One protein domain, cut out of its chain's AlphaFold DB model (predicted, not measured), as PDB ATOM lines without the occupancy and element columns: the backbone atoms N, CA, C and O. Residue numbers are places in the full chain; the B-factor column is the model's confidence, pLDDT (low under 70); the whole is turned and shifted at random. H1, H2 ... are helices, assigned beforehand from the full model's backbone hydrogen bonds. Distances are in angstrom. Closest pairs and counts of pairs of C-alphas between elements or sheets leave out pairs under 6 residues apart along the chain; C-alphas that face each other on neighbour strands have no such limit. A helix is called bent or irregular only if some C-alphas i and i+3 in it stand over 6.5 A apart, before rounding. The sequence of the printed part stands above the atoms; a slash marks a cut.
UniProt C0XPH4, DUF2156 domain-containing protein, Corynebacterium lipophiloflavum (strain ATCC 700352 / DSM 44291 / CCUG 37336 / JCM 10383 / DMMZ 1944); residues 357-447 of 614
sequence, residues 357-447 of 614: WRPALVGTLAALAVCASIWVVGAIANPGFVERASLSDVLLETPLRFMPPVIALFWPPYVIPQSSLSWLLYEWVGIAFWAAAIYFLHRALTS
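This is residues 357 to 447 of the 614 residues of the protein "DUF2156 domain-containing protein" of Corynebacterium lipophiloflavum (strain ATCC 700352 / DSM 44291 / CCUG 37336 / JCM 10383 / DMMZ 1944) (UniProt C0XPH4). Two long helices, H1 and the bent H4, run side by side in opposite ways, and the shorter H2 packs slantwise on one part of that pair. Tiny H3 sits beyond H2, touching no helix. The 91 printed residues include four named helices, in the order H1, H2, H3, H4, and no named strand: the class is all helix. The outline is elongated, 46 by 27 by 22 A, yet the whole is only just compact, close to loose, with a radius of gyration of the C-alphas of 14.2 A.

Start at H4, residues 420 to 446, assigned as one helix by its hydrogen bonds but bent: C-alphas 427 and 430 are 6.5 A apart. Its arms, H4a (420 to 427) and H4b (430 to 446), stand at 38 degrees, only just a steep tilt. H4b touches H1, residues 358 to 381, opposite ways at a shallow tilt of 7 degrees; the closest C-alphas, of Ala 360 and Phe 440, are 4.7 A apart. H2, residues 391 to 402, makes a helical hairpin with H1, at a steep tilt of 44 degrees; their closest C-alphas, of Val 376 and Val 394, are 6.3 A apart. Every O i to N i+4 pair is within hydrogen-bond range in H1, H4a and H4b, and 5 of 8 in H2; H3, residues 405 to 408, is too short for one.

Find C-alpha 358 at (119.783, 147.888, 99.495); from there H1 runs 33.8 A. H2 spans 17.6 A and is irregular, but only just: C-alphas 396 and 399 are 6.7 A apart. H3 spans 4.8 A, H4a 10.7 A and H4b 24.0 A, ending at C-alpha 446, (131.304, 141.752, 94.951).

The C-alphas farthest apart, of Glu 387 and Ser 447, are 46.4 A apart. The printed part has no cut; the link from H3 to H4 is long, 11 residues. Look for pLDDT under 70 at residues 383, 386 to 388, 406 and 409.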
ATOM      1  N   TRP A 357     123.991 148.371  98.815       84.25
ATOM      2  CA  TRP A 357     123.599 147.634 100.023       84.25
ATOM      3  C   TRP A 357     122.113 147.282 100.064       84.25
ATOM      4  O   TRP A 357     121.759 146.289 100.683       84.25
ATOM      5  N   ARG A 358     121.244 148.060  99.401       87.88
ATOM      6  CA  ARG A 358     119.783 147.888  99.495       87.88
ATOM      7  C   ARG A 358     119.308 146.485  99.090       87.88
ATOM      8  O   ARG A 358     118.608 145.886  99.896       87.88
ATOM      9  N   PRO A 359     119.705 145.910  97.934       87.19
ATOM     10  CA  PRO A 359     119.253 144.566  97.563       87.19
ATOM     11  C   PRO A 359     119.757 143.488  98.525       87.19
ATOM     12  O   PRO A 359     119.047 142.527  98.794       87.19
ATOM     13  N   ALA A 360     120.967 143.658  99.065       89.88
ATOM     14  CA  ALA A 360     121.507 142.737 100.055       89.88
ATOM     15  C   ALA A 360     120.772 142.845 101.393       89.88
ATOM     16  O   ALA A 360     120.429 141.819 101.956       89.88
ATOM     17  N   LEU A 361     120.464 144.058 101.866       92.88
ATOM     18  CA  LEU A 361     119.679 144.237 103.086       92.88
ATOM     19  C   LEU A 361     118.276 143.644 102.933       92.88
ATOM     20  O   LEU A 361     117.841 142.911 103.810       92.88
ATOM     21  N   VAL A 362     117.588 143.932 101.824       94.25
ATOM     22  CA  VAL A 362     116.258 143.367 101.549       94.25
ATOM     23  C   VAL A 362     116.328 141.842 101.499       94.25
ATOM     24  O   VAL A 362     115.503 141.186 102.121       94.25
ATOM     25  N   GLY A 363     117.338 141.277 100.831       94.12
ATOM     26  CA  GLY A 363     117.567 139.833 100.802       94.12
ATOM     27  C   GLY A 363     117.797 139.231 102.192       94.12
ATOM     28  O   GLY A 363     117.167 138.235 102.533       94.12
ATOM     29  N   THR A 364     118.641 139.854 103.019       94.31
ATOM     30  CA  THR A 364     118.908 139.402 104.393       94.31
ATOM     31  C   THR A 364     117.670 139.510 105.286       94.31
ATOM     32  O   THR A 364     117.384 138.577 106.028       94.31
ATOM     33  N   LEU A 365     116.907 140.607 105.206       95.88
ATOM     34  CA  LEU A 365     115.671 140.783 105.977       95.88
ATOM     35  C   LEU A 365     114.573 139.814 105.531       95.88
ATOM     36  O   LEU A 365     113.870 139.264 106.373       95.88
ATOM     37  N   ALA A 366     114.448 139.557 104.226       96.50
ATOM     38  CA  ALA A 366     113.527 138.554 103.704       96.50
ATOM     39  C   ALA A 366     113.916 137.145 104.173       96.50
ATOM     40  O   ALA A 366     113.054 136.390 104.612       96.50
ATOM     41  N   ALA A 367     115.211 136.806 104.149       95.88
ATOM     42  CA  ALA A 367     115.702 135.538 104.680       95.88
ATOM     43  C   ALA A 367     115.414 135.401 106.182       95.88
ATOM     44  O   ALA A 367     114.946 134.346 106.604       95.88
ATOM     45  N   LEU A 368     115.630 136.465 106.969       95.56
ATOM     46  CA  LEU A 368     115.286 136.492 108.392       95.56
ATOM     47  C   LEU A 368     113.789 136.257 108.603       95.56
ATOM     48  O   LEU A 368     113.422 135.391 109.386       95.56
ATOM     49  N   ALA A 369     112.929 136.976 107.877       95.69
ATOM     50  CA  ALA A 369     111.478 136.847 107.995       95.69
ATOM     51  C   ALA A 369     110.988 135.438 107.626       95.69
ATOM     52  O   ALA A 369     110.174 134.867 108.348       95.69
ATOM     53  N   VAL A 370     111.509 134.855 106.541       96.50
ATOM     54  CA  VAL A 370     111.169 133.487 106.116       96.50
ATOM     55  C   VAL A 370     111.635 132.467 107.152       96.50
ATOM     56  O   VAL A 370     110.838 131.639 107.581       96.50
ATOM     57  N   CYS A 371     112.889 132.545 107.602       95.44
ATOM     58  CA  CYS A 371     113.434 131.615 108.592       95.44
ATOM     59  C   CYS A 371     112.711 131.737 109.941       95.44
ATOM     60  O   CYS A 371     112.348 130.724 110.531       95.44
ATOM     61  N   ALA A 372     112.431 132.961 110.397       94.19
ATOM     62  CA  ALA A 372     111.676 133.206 111.622       94.19
ATOM     63  C   ALA A 372     110.239 132.682 111.510       94.19
ATOM     64  O   ALA A 372     109.749 132.057 112.442       94.19
ATOM     65  N   SER A 373     109.585 132.853 110.357       93.25
ATOM     66  CA  SER A 373     108.240 132.307 110.127       93.25
ATOM     67  C   SER A 373     108.241 130.779 110.141       93.25
ATOM     68  O   SER A 373     107.367 130.179 110.757       93.25
ATOM     69  N   ILE A 374     109.236 130.141 109.509       92.88
ATOM     70  CA  ILE A 374     109.403 128.680 109.532       92.88
ATOM     71  C   ILE A 374     109.614 128.185 110.967       92.88
ATOM     72  O   ILE A 374     108.989 127.203 111.358       92.88
ATOM     73  N   TRP A 375     110.446 128.874 111.755       91.44
ATOM     74  CA  TRP A 375     110.647 128.563 113.171       91.44
ATOM     75  C   TRP A 375     109.350 128.690 113.969       91.44
ATOM     76  O   TRP A 375     108.935 127.721 114.593       91.44
ATOM     77  N   VAL A 376     108.674 129.840 113.907       91.19
ATOM     78  CA  VAL A 376     107.472 130.106 114.712       91.19
ATOM     79  C   VAL A 376     106.336 129.151 114.344       91.19
ATOM     80  O   VAL A 376     105.754 128.515 115.220       91.19
ATOM     81  N   VAL A 377     106.040 129.000 113.050       91.00
ATOM     82  CA  VAL A 377     104.979 128.093 112.581       91.00
ATOM     83  C   VAL A 377     105.341 126.642 112.884       91.00
ATOM     84  O   VAL A 377     104.491 125.895 113.357       91.00
ATOM     85  N   GLY A 378     106.595 126.243 112.654       87.94
ATOM     86  CA  GLY A 378     107.069 124.890 112.926       87.94
ATOM     87  C   GLY A 378     107.041 124.535 114.412       87.94
ATOM     88  O   GLY A 378     106.621 123.433 114.758       87.94
ATOM     89  N   ALA A 379     107.422 125.469 115.286       85.81
ATOM     90  CA  ALA A 379     107.426 125.273 116.731       85.81
ATOM     91  C   ALA A 379     106.005 125.163 117.309       85.81
ATOM     92  O   ALA A 379     105.755 124.329 118.172       85.81
ATOM     93  N   ILE A 380     105.056 125.952 116.794       86.44
ATOM     94  CA  ILE A 380     103.651 125.903 117.228       86.44
ATOM     95  C   ILE A 380     102.931 124.671 116.661       86.44
ATOM     96  O   ILE A 380     102.111 124.061 117.344       86.44
ATOM     97  N   ALA A 381     103.214 124.296 115.409       85.00
ATOM     98  CA  ALA A 381     102.542 123.182 114.740       85.00
ATOM     99  C   ALA A 381     103.040 121.800 115.196       85.00
ATOM    100  O   ALA A 381     102.308 120.819 115.062       85.00
ATOM    101  N   ASN A 382     104.272 121.700 115.709       74.31
ATOM    102  CA  ASN A 382     104.879 120.438 116.119       74.31
ATOM    103  C   ASN A 382     105.054 120.367 117.651       74.31
ATOM    104  O   ASN A 382     105.999 120.958 118.170       74.31
ATOM    105  N   PRO A 383     104.231 119.594 118.386       64.19
ATOM    106  CA  PRO A 383     104.303 119.506 119.846       64.19
ATOM    107  C   PRO A 383     105.491 118.674 120.372       64.19
ATOM    108  O   PRO A 383     105.487 118.280 121.531       64.19
ATOM    109  N   GLY A 384     106.510 118.379 119.556       74.62
ATOM    110  CA  GLY A 384     107.685 117.584 119.932       74.62
ATOM    111  C   GLY A 384     108.703 118.292 120.841       74.62
ATOM    112  O   GLY A 384     109.903 118.057 120.677       74.62
ATOM    113  N   PHE A 385     108.249 119.169 121.737       77.44
ATOM    114  CA  PHE A 385     109.043 119.883 122.746       77.44
ATOM    115  C   PHE A 385     108.699 119.368 124.151       77.44
ATOM    116  O   PHE A 385     107.628 118.797 124.339       77.44
ATOM    117  N   VAL A 386     109.612 119.538 125.117       68.06
ATOM    118  CA  VAL A 386     109.444 119.027 126.498       68.06
ATOM    119  C   VAL A 386     108.153 119.549 127.133       68.06
ATOM    120  O   VAL A 386     107.390 118.783 127.714       68.06
ATOM    121  N   GLU A 387     107.881 120.838 126.941       69.50
ATOM    122  CA  GLU A 387     106.633 121.491 127.322       69.50
ATOM    123  C   GLU A 387     105.906 122.013 126.079       69.50
ATOM    124  O   GLU A 387     106.517 122.246 125.029       69.50
ATOM    125  N   ARG A 388     104.583 122.212 126.173       67.06
ATOM    126  CA  ARG A 388     103.828 122.856 125.086       67.06
ATOM    127  C   ARG A 388     104.302 124.299 124.949       67.06
ATOM    128  O   ARG A 388     103.878 125.152 125.720       67.06
ATOM    129  N   ALA A 389     105.131 124.550 123.939       72.25
ATOM    130  CA  ALA A 389     105.676 125.867 123.652       72.25
ATOM    131  C   ALA A 389     104.541 126.886 123.459       72.25
ATOM    132  O   ALA A 389     103.746 126.785 122.516       72.25
ATOM    133  N   SER A 390     104.440 127.861 124.364       83.69
ATOM    134  CA  SER A 390     103.502 128.967 124.205       83.69
ATOM    135  C   SER A 390     104.005 129.924 123.116       83.69
ATOM    136  O   SER A 390     105.198 129.972 122.806       83.69
ATOM    137  N   LEU A 391     103.110 130.721 122.522       86.94
ATOM    138  CA  LEU A 391     103.508 131.708 121.508       86.94
ATOM    139  C   LEU A 391     104.568 132.685 122.051       86.94
ATOM    140  O   LEU A 391     105.462 133.087 121.310       86.94
ATOM    141  N   SER A 392     104.485 133.051 123.335       86.69
ATOM    142  CA  SER A 392     105.473 133.907 123.996       86.69
ATOM    143  C   SER A 392     106.848 133.255 124.077       86.69
ATOM    144  O   SER A 392     107.827 133.909 123.724       86.69
ATOM    145  N   ASP A 393     106.928 131.978 124.456       85.00
ATOM    146  CA  ASP A 393     108.212 131.276 124.605       85.00
ATOM    147  C   ASP A 393     108.903 131.134 123.250       85.00
ATOM    148  O   ASP A 393     110.088 131.423 123.110       85.00
ATOM    149  N   VAL A 394     108.137 130.803 122.205       87.81
ATOM    150  CA  VAL A 394     108.653 130.709 120.833       87.81
ATOM    151  C   VAL A 394     109.180 132.062 120.340       87.81
ATOM    152  O   VAL A 394     110.228 132.112 119.688       87.81
ATOM    153  N   LEU A 395     108.488 133.166 120.643       90.19
ATOM    154  CA  LEU A 395     108.917 134.514 120.257       90.19
ATOM    155  C   LEU A 395     110.159 134.979 121.029       90.19
ATOM    156  O   LEU A 395     111.033 135.593 120.419       90.19
ATOM    157  N   LEU A 396     110.264 134.663 122.324       89.25
ATOM    158  CA  LEU A 396     111.450 134.950 123.143       89.25
ATOM    159  C   LEU A 396     112.660 134.102 122.729       89.25
ATOM    160  O   LEU A 396     113.786 134.593 122.742       89.25
ATOM    161  N   GLU A 397     112.425 132.871 122.276       87.50
ATOM    162  CA  GLU A 397     113.465 131.974 121.770       87.50
ATOM    163  C   GLU A 397     113.971 132.387 120.377       87.50
ATOM    164  O   GLU A 397     115.120 132.122 120.014       87.50
ATOM    165  N   THR A 398     113.129 133.052 119.573       90.06
ATOM    166  CA  THR A 398     113.414 133.372 118.162       90.06
ATOM    167  C   THR A 398     114.724 134.157 117.968       90.06
ATOM    168  O   THR A 398     115.513 133.756 117.110       90.06
ATOM    169  N   PRO A 399     115.028 135.234 118.726       89.69
ATOM    170  CA  PRO A 399     116.314 135.925 118.630       89.69
ATOM    171  C   PRO A 399     117.511 135.007 118.894       89.69
ATOM    172  O   PRO A 399     118.485 135.057 118.143       89.69
ATOM    173  N   LEU A 400     117.415 134.131 119.900       86.38
ATOM    174  CA  LEU A 400     118.490 133.216 120.290       86.38
ATOM    175  C   LEU A 400     118.828 132.230 119.166       86.38
ATOM    176  O   LEU A 400     119.996 131.916 118.962       86.38
ATOM    177  N   ARG A 401     117.835 131.823 118.359       88.06
ATOM    178  CA  ARG A 401     118.041 130.913 117.214       88.06
ATOM    179  C   ARG A 401     118.921 131.502 116.108       88.06
ATOM    180  O   ARG A 401     119.537 130.756 115.348       88.06
ATOM    181  N   PHE A 402     118.968 132.828 115.979       89.44
ATOM    182  CA  PHE A 402     119.771 133.510 114.958       89.44
ATOM    183  C   PHE A 402     121.117 134.014 115.488       89.44
ATOM    184  O   PHE A 402     121.945 134.490 114.703       89.44
ATOM    185  N   MET A 403     121.359 133.899 116.794       84.88
ATOM    186  CA  MET A 403     122.624 134.258 117.424       84.88
ATOM    187  C   MET A 403     123.560 133.042 117.479       84.88
ATOM    188  O   MET A 403     123.100 131.913 117.631       84.88
ATOM    189  N   PRO A 404     124.885 133.238 117.352       79.38
ATOM    190  CA  PRO A 404     125.845 132.181 117.643       79.38
ATOM    191  C   PRO A 404     125.639 131.633 119.067       79.38
ATOM    192  O   PRO A 404     125.483 132.448 119.982       79.38
ATOM    193  N   PRO A 405     125.679 130.304 119.278       74.88
ATOM    194  CA  PRO A 405     125.467 129.676 120.584       74.88
ATOM    195  C   PRO A 405     126.298 130.286 121.717       74.88
ATOM    196  O   PRO A 405     125.780 130.497 122.806       74.88
ATOM    197  N   VAL A 406     127.551 130.667 121.437       69.44
ATOM    198  CA  VAL A 406     128.420 131.343 122.418       69.44
ATOM    199  C   VAL A 406     127.829 132.650 122.960       69.44
ATOM    200  O   VAL A 406     128.059 133.006 124.109       69.44
ATOM    201  N   ILE A 407     127.061 133.379 122.148       71.38
ATOM    202  CA  ILE A 407     126.393 134.615 122.571       71.38
ATOM    203  C   ILE A 407     125.021 134.299 123.176       71.38
ATOM    204  O   ILE A 407     124.579 134.989 124.088       71.38
ATOM    205  N   ALA A 408     124.342 133.254 122.697       75.19
ATOM    206  CA  ALA A 408     123.042 132.850 123.230       75.19
ATOM    207  C   ALA A 408     123.112 132.413 124.708       75.19
ATOM    208  O   ALA A 408     122.133 132.593 125.420       75.19
ATOM    209  N   LEU A 409     124.273 131.937 125.181       69.69
ATOM    210  CA  LEU A 409     124.536 131.571 126.582       69.69
ATOM    211  C   LEU A 409     124.203 132.646 127.623       69.69
ATOM    212  O   LEU A 409     123.940 132.321 128.775       69.69
ATOM    213  N   PHE A 410     124.237 133.923 127.243       71.00
ATOM    214  CA  PHE A 410     123.915 135.013 128.165       71.00
ATOM    215  C   PHE A 410     122.407 135.118 128.469       71.00
ATOM    216  O   PHE A 410     122.003 135.983 129.246       71.00
ATOM    217  N   TRP A 411     121.579 134.251 127.876       76.69
ATOM    218  CA  TRP A 411     120.133 134.186 128.069       76.69
ATOM    219  C   TRP A 411     119.665 132.750 128.368       76.69
ATOM    220  O   TRP A 411     120.259 131.792 127.871       76.69
ATOM    221  N   PRO A 412     118.591 132.576 129.162       71.94
ATOM    222  CA  PRO A 412     118.032 131.256 129.441       71.94
ATOM    223  C   PRO A 412     117.345 130.664 128.193       71.94
ATOM    224  O   PRO A 412     116.751 131.419 127.419       71.94
ATOM    225  N   PRO A 413     117.390 129.333 127.984       73.94
ATOM    226  CA  PRO A 413     116.623 128.680 126.928       73.94
ATOM    227  C   PRO A 413     115.131 128.626 127.295       73.94
ATOM    228  O   PRO A 413     114.783 128.233 128.405       73.94
ATOM    229  N   TYR A 414     114.248 128.974 126.356       77.88
ATOM    230  CA  TYR A 414     112.791 128.981 126.558       77.88
ATOM    231  C   TYR A 414     112.085 127.772 125.933       77.88
ATOM    232  O   TYR A 414     110.945 127.473 126.275       77.88
ATOM    233  N   VAL A 415     112.732 127.074 124.991       79.44
ATOM    234  CA  VAL A 415     112.136 125.933 124.278       79.44
ATOM    235  C   VAL A 415     113.164 124.816 124.095       79.44
ATOM    236  O   VAL A 415     114.240 125.042 123.543       79.44
ATOM    237  N   ILE A 416     112.811 123.591 124.504       77.25
ATOM    238  CA  ILE A 416     113.703 122.421 124.459       77.25
ATOM    239  C   ILE A 416     113.120 121.334 123.536       77.25
ATOM    240  O   ILE A 416     112.028 120.823 123.809       77.25
ATOM    241  N   PRO A 417     113.807 120.957 122.438       78.56
ATOM    242  CA  PRO A 417     113.325 119.938 121.505       78.56
ATOM    243  C   PRO A 417     113.471 118.507 122.058       78.56
ATOM    244  O   PRO A 417     114.515 118.136 122.588       78.56
ATOM    245  N   GLN A 418     112.446 117.670 121.860       79.06
ATOM    246  CA  GLN A 418     112.472 116.227 122.161       79.06
ATOM    247  C   GLN A 418     112.394 115.347 120.905       79.06
ATOM    248  O   GLN A 418     112.974 114.265 120.867       79.06
ATOM    249  N   SER A 419     111.686 115.792 119.861       80.44
ATOM    250  CA  SER A 419     111.535 115.032 118.613       80.44
ATOM    251  C   SER A 419     112.645 115.337 117.599       80.44
ATOM    252  O   SER A 419     113.181 116.445 117.568       80.44
ATOM    253  N   SER A 420     112.941 114.396 116.694       82.56
ATOM    254  CA  SER A 420     113.934 114.601 115.624       82.56
ATOM    255  C   SER A 420     113.593 115.781 114.707       82.56
ATOM    256  O   SER A 420     114.485 116.490 114.251       82.56
ATOM    257  N   LEU A 421     112.301 116.021 114.448       83.62
ATOM    258  CA  LEU A 421     111.851 117.138 113.615       83.62
ATOM    259  C   LEU A 421     112.002 118.484 114.342       83.62
ATOM    260  O   LEU A 421     112.404 119.468 113.723       83.62
ATOM    261  N   SER A 422     111.733 118.525 115.650       82.25
ATOM    262  CA  SER A 422     111.961 119.717 116.477       82.25
ATOM    263  C   SER A 422     113.452 120.048 116.568       82.25
ATOM    264  O   SER A 422     113.810 121.212 116.431       82.25
ATOM    265  N   TRP A 423     114.323 119.039 116.691       83.56
ATOM    266  CA  TRP A 423     115.783 119.204 116.630       83.56
ATOM    267  C   TRP A 423     116.261 119.742 115.278       83.56
ATOM    268  O   TRP A 423     117.052 120.683 115.233       83.56
ATOM    269  N   LEU A 424     115.733 119.205 114.170       86.06
ATOM    270  CA  LEU A 424     116.057 119.692 112.828       86.06
ATOM    271  C   LEU A 424     115.713 121.184 112.676       86.06
ATOM    272  O   LEU A 424     116.529 121.961 112.187       86.06
ATOM    273  N   LEU A 425     114.522 121.596 113.115       86.94
ATOM    274  CA  LEU A 425     114.115 123.003 113.082       86.94
ATOM    275  C   LEU A 425     114.977 123.871 114.011       86.94
ATOM    276  O   LEU A 425     115.395 124.958 113.614       86.94
ATOM    277  N   TYR A 426     115.265 123.381 115.216       85.06
ATOM    278  CA  TYR A 426     116.011 124.107 116.244       85.06
ATOM    279  C   TYR A 426     117.453 124.424 115.827       85.06
ATOM    280  O   TYR A 426     117.927 125.535 116.065       85.06
ATOM    281  N   GLU A 427     118.140 123.486 115.166       85.94
ATOM    282  CA  GLU A 427     119.540 123.661 114.757       85.94
ATOM    283  C   GLU A 427     119.701 124.350 113.394       85.94
ATOM    284  O   GLU A 427     120.593 125.182 113.212       85.94
ATOM    285  N   TRP A 428     118.865 124.014 112.406       90.06
ATOM    286  CA  TRP A 428     119.162 124.350 111.007       90.06
ATOM    287  C   TRP A 428     118.577 125.676 110.535       90.06
ATOM    288  O   TRP A 428     119.087 126.253 109.571       90.06
ATOM    289  N   VAL A 429     117.551 126.205 111.208       92.00
ATOM    290  CA  VAL A 429     116.935 127.485 110.819       92.00
ATOM    291  C   VAL A 429     117.931 128.645 110.951       92.00
ATOM    292  O   VAL A 429     118.043 129.468 110.038       92.00
ATOM    293  N   GLY A 430     118.714 128.680 112.035       91.62
ATOM    294  CA  GLY A 430     119.770 129.676 112.229       91.62
ATOM    295  C   GLY A 430     120.866 129.583 111.163       91.62
ATOM    296  O   GLY A 430     121.269 130.594 110.582       91.62
ATOM    297  N   ILE A 431     121.294 128.360 110.834       92.38
ATOM    298  CA  ILE A 431     122.316 128.093 109.807       92.38
ATOM    299  C   ILE A 431     121.834 128.551 108.426       92.38
ATOM    300  O   ILE A 431     122.580 129.211 107.701       92.38
ATOM    301  N   ALA A 432     120.582 128.247 108.068       94.81
ATOM    302  CA  ALA A 432     119.985 128.659 106.801       94.81
ATOM    303  C   ALA A 432     119.935 130.191 106.669       94.81
ATOM    304  O   ALA A 432     120.318 130.738 105.628       94.81
ATOM    305  N   PHE A 433     119.541 130.892 107.739       95.62
ATOM    306  CA  PHE A 433     119.572 132.352 107.783       95.62
ATOM    307  C   PHE A 433     120.993 132.899 107.591       95.62
ATOM    308  O   PHE A 433     121.205 133.753 106.728       95.62
ATOM    309  N   TRP A 434     121.977 132.396 108.342       95.25
ATOM    310  CA  TRP A 434     123.363 132.855 108.233       95.25
ATOM    311  C   TRP A 434     123.961 132.586 106.851       95.25
ATOM    312  O   TRP A 434     124.631 133.460 106.299       95.25
ATOM    313  N   ALA A 435     123.674 131.433 106.245       95.69
ATOM    314  CA  ALA A 435     124.095 131.125 104.881       95.69
ATOM    315  C   ALA A 435     123.535 132.145 103.873       95.69
ATOM    316  O   ALA A 435     124.283 132.684 103.049       95.69
ATOM    317  N   ALA A 436     122.243 132.476 103.974       96.19
ATOM    318  CA  ALA A 436     121.615 133.497 103.139       96.19
ATOM    319  C   ALA A 436     122.200 134.898 103.402       96.19
ATOM    320  O   ALA A 436     122.543 135.613 102.457       96.19
ATOM    321  N   ALA A 437     122.380 135.283 104.668       95.56
ATOM    322  CA  ALA A 437     122.951 136.572 105.056       95.56
ATOM    323  C   ALA A 437     124.385 136.747 104.530       95.56
ATOM    324  O   ALA A 437     124.713 137.788 103.954       95.56
ATOM    325  N   ILE A 438     125.224 135.712 104.651       95.75
ATOM    326  CA  ILE A 438     126.591 135.682 104.114       95.75
ATOM    327  C   ILE A 438     126.570 135.769 102.585       95.75
ATOM    328  O   ILE A 438     127.360 136.521 102.009       95.75
ATOM    329  N   TYR A 439     125.658 135.059 101.915       96.00
ATOM    330  CA  TYR A 439     125.499 135.134 100.462       96.00
ATOM    331  C   TYR A 439     125.146 136.553  99.991       96.00
ATOM    332  O   TYR A 439     125.801 137.091  99.090       96.00
ATOM    333  N   PHE A 440     124.159 137.202 100.617       94.88
ATOM    334  CA  PHE A 440     123.766 138.571 100.274       94.88
ATOM    335  C   PHE A 440     124.862 139.588 100.605       94.88
ATOM    336  O   PHE A 440     125.120 140.489  99.798       94.88
ATOM    337  N   LEU A 441     125.565 139.418 101.729       94.31
ATOM    338  CA  LEU A 441     126.733 140.226 102.080       94.31
ATOM    339  C   LEU A 441     127.837 140.082 101.027       94.31
ATOM    340  O   LEU A 441     128.329 141.087 100.511       94.31
ATOM    341  N   HIS A 442     128.192 138.850 100.657       93.75
ATOM    342  CA  HIS A 442     129.167 138.579  99.605       93.75
ATOM    343  C   HIS A 442     128.746 139.258  98.301       93.75
ATOM    344  O   HIS A 442     129.529 140.022  97.736       93.75
ATOM    345  N   ARG A 443     127.486 139.084  97.878       90.69
ATOM    346  CA  ARG A 443     126.946 139.723  96.675       90.69
ATOM    347  C   ARG A 443     127.063 141.242  96.738       90.69
ATOM    348  O   ARG A 443     127.519 141.824  95.757       90.69
ATOM    349  N   ALA A 444     126.721 141.899  97.847       89.44
ATOM    350  CA  ALA A 444     126.923 143.345  97.986       89.44
ATOM    351  C   ALA A 444     128.399 143.718  97.795       89.44
ATOM    352  O   ALA A 444     128.730 144.578  96.981       89.44
ATOM    353  N   LEU A 445     129.309 143.031  98.483       88.88
ATOM    354  CA  LEU A 445     130.738 143.346  98.429       88.88
ATOM    355  C   LEU A 445     131.374 143.049  97.057       88.88
ATOM    356  O   LEU A 445     132.364 143.700  96.681       88.88
ATOM    357  N   THR A 446     130.809 142.115  96.283       82.56
ATOM    358  CA  THR A 446     131.304 141.752  94.951       82.56
ATOM    359  C   THR A 446     130.626 142.455  93.786       82.56
ATOM    360  O   THR A 446     131.273 142.581  92.746       82.56
ATOM    361  N   SER A 447     129.388 142.929  93.943       74.25
ATOM    362  CA  SER A 447     128.598 143.545  92.866       74.25
ATOM    363  C   SER A 447     129.274 144.784  92.282       74.25
ATOM    364  O   SER A 447     129.975 145.516  92.988       74.25
TER     365      SER A 447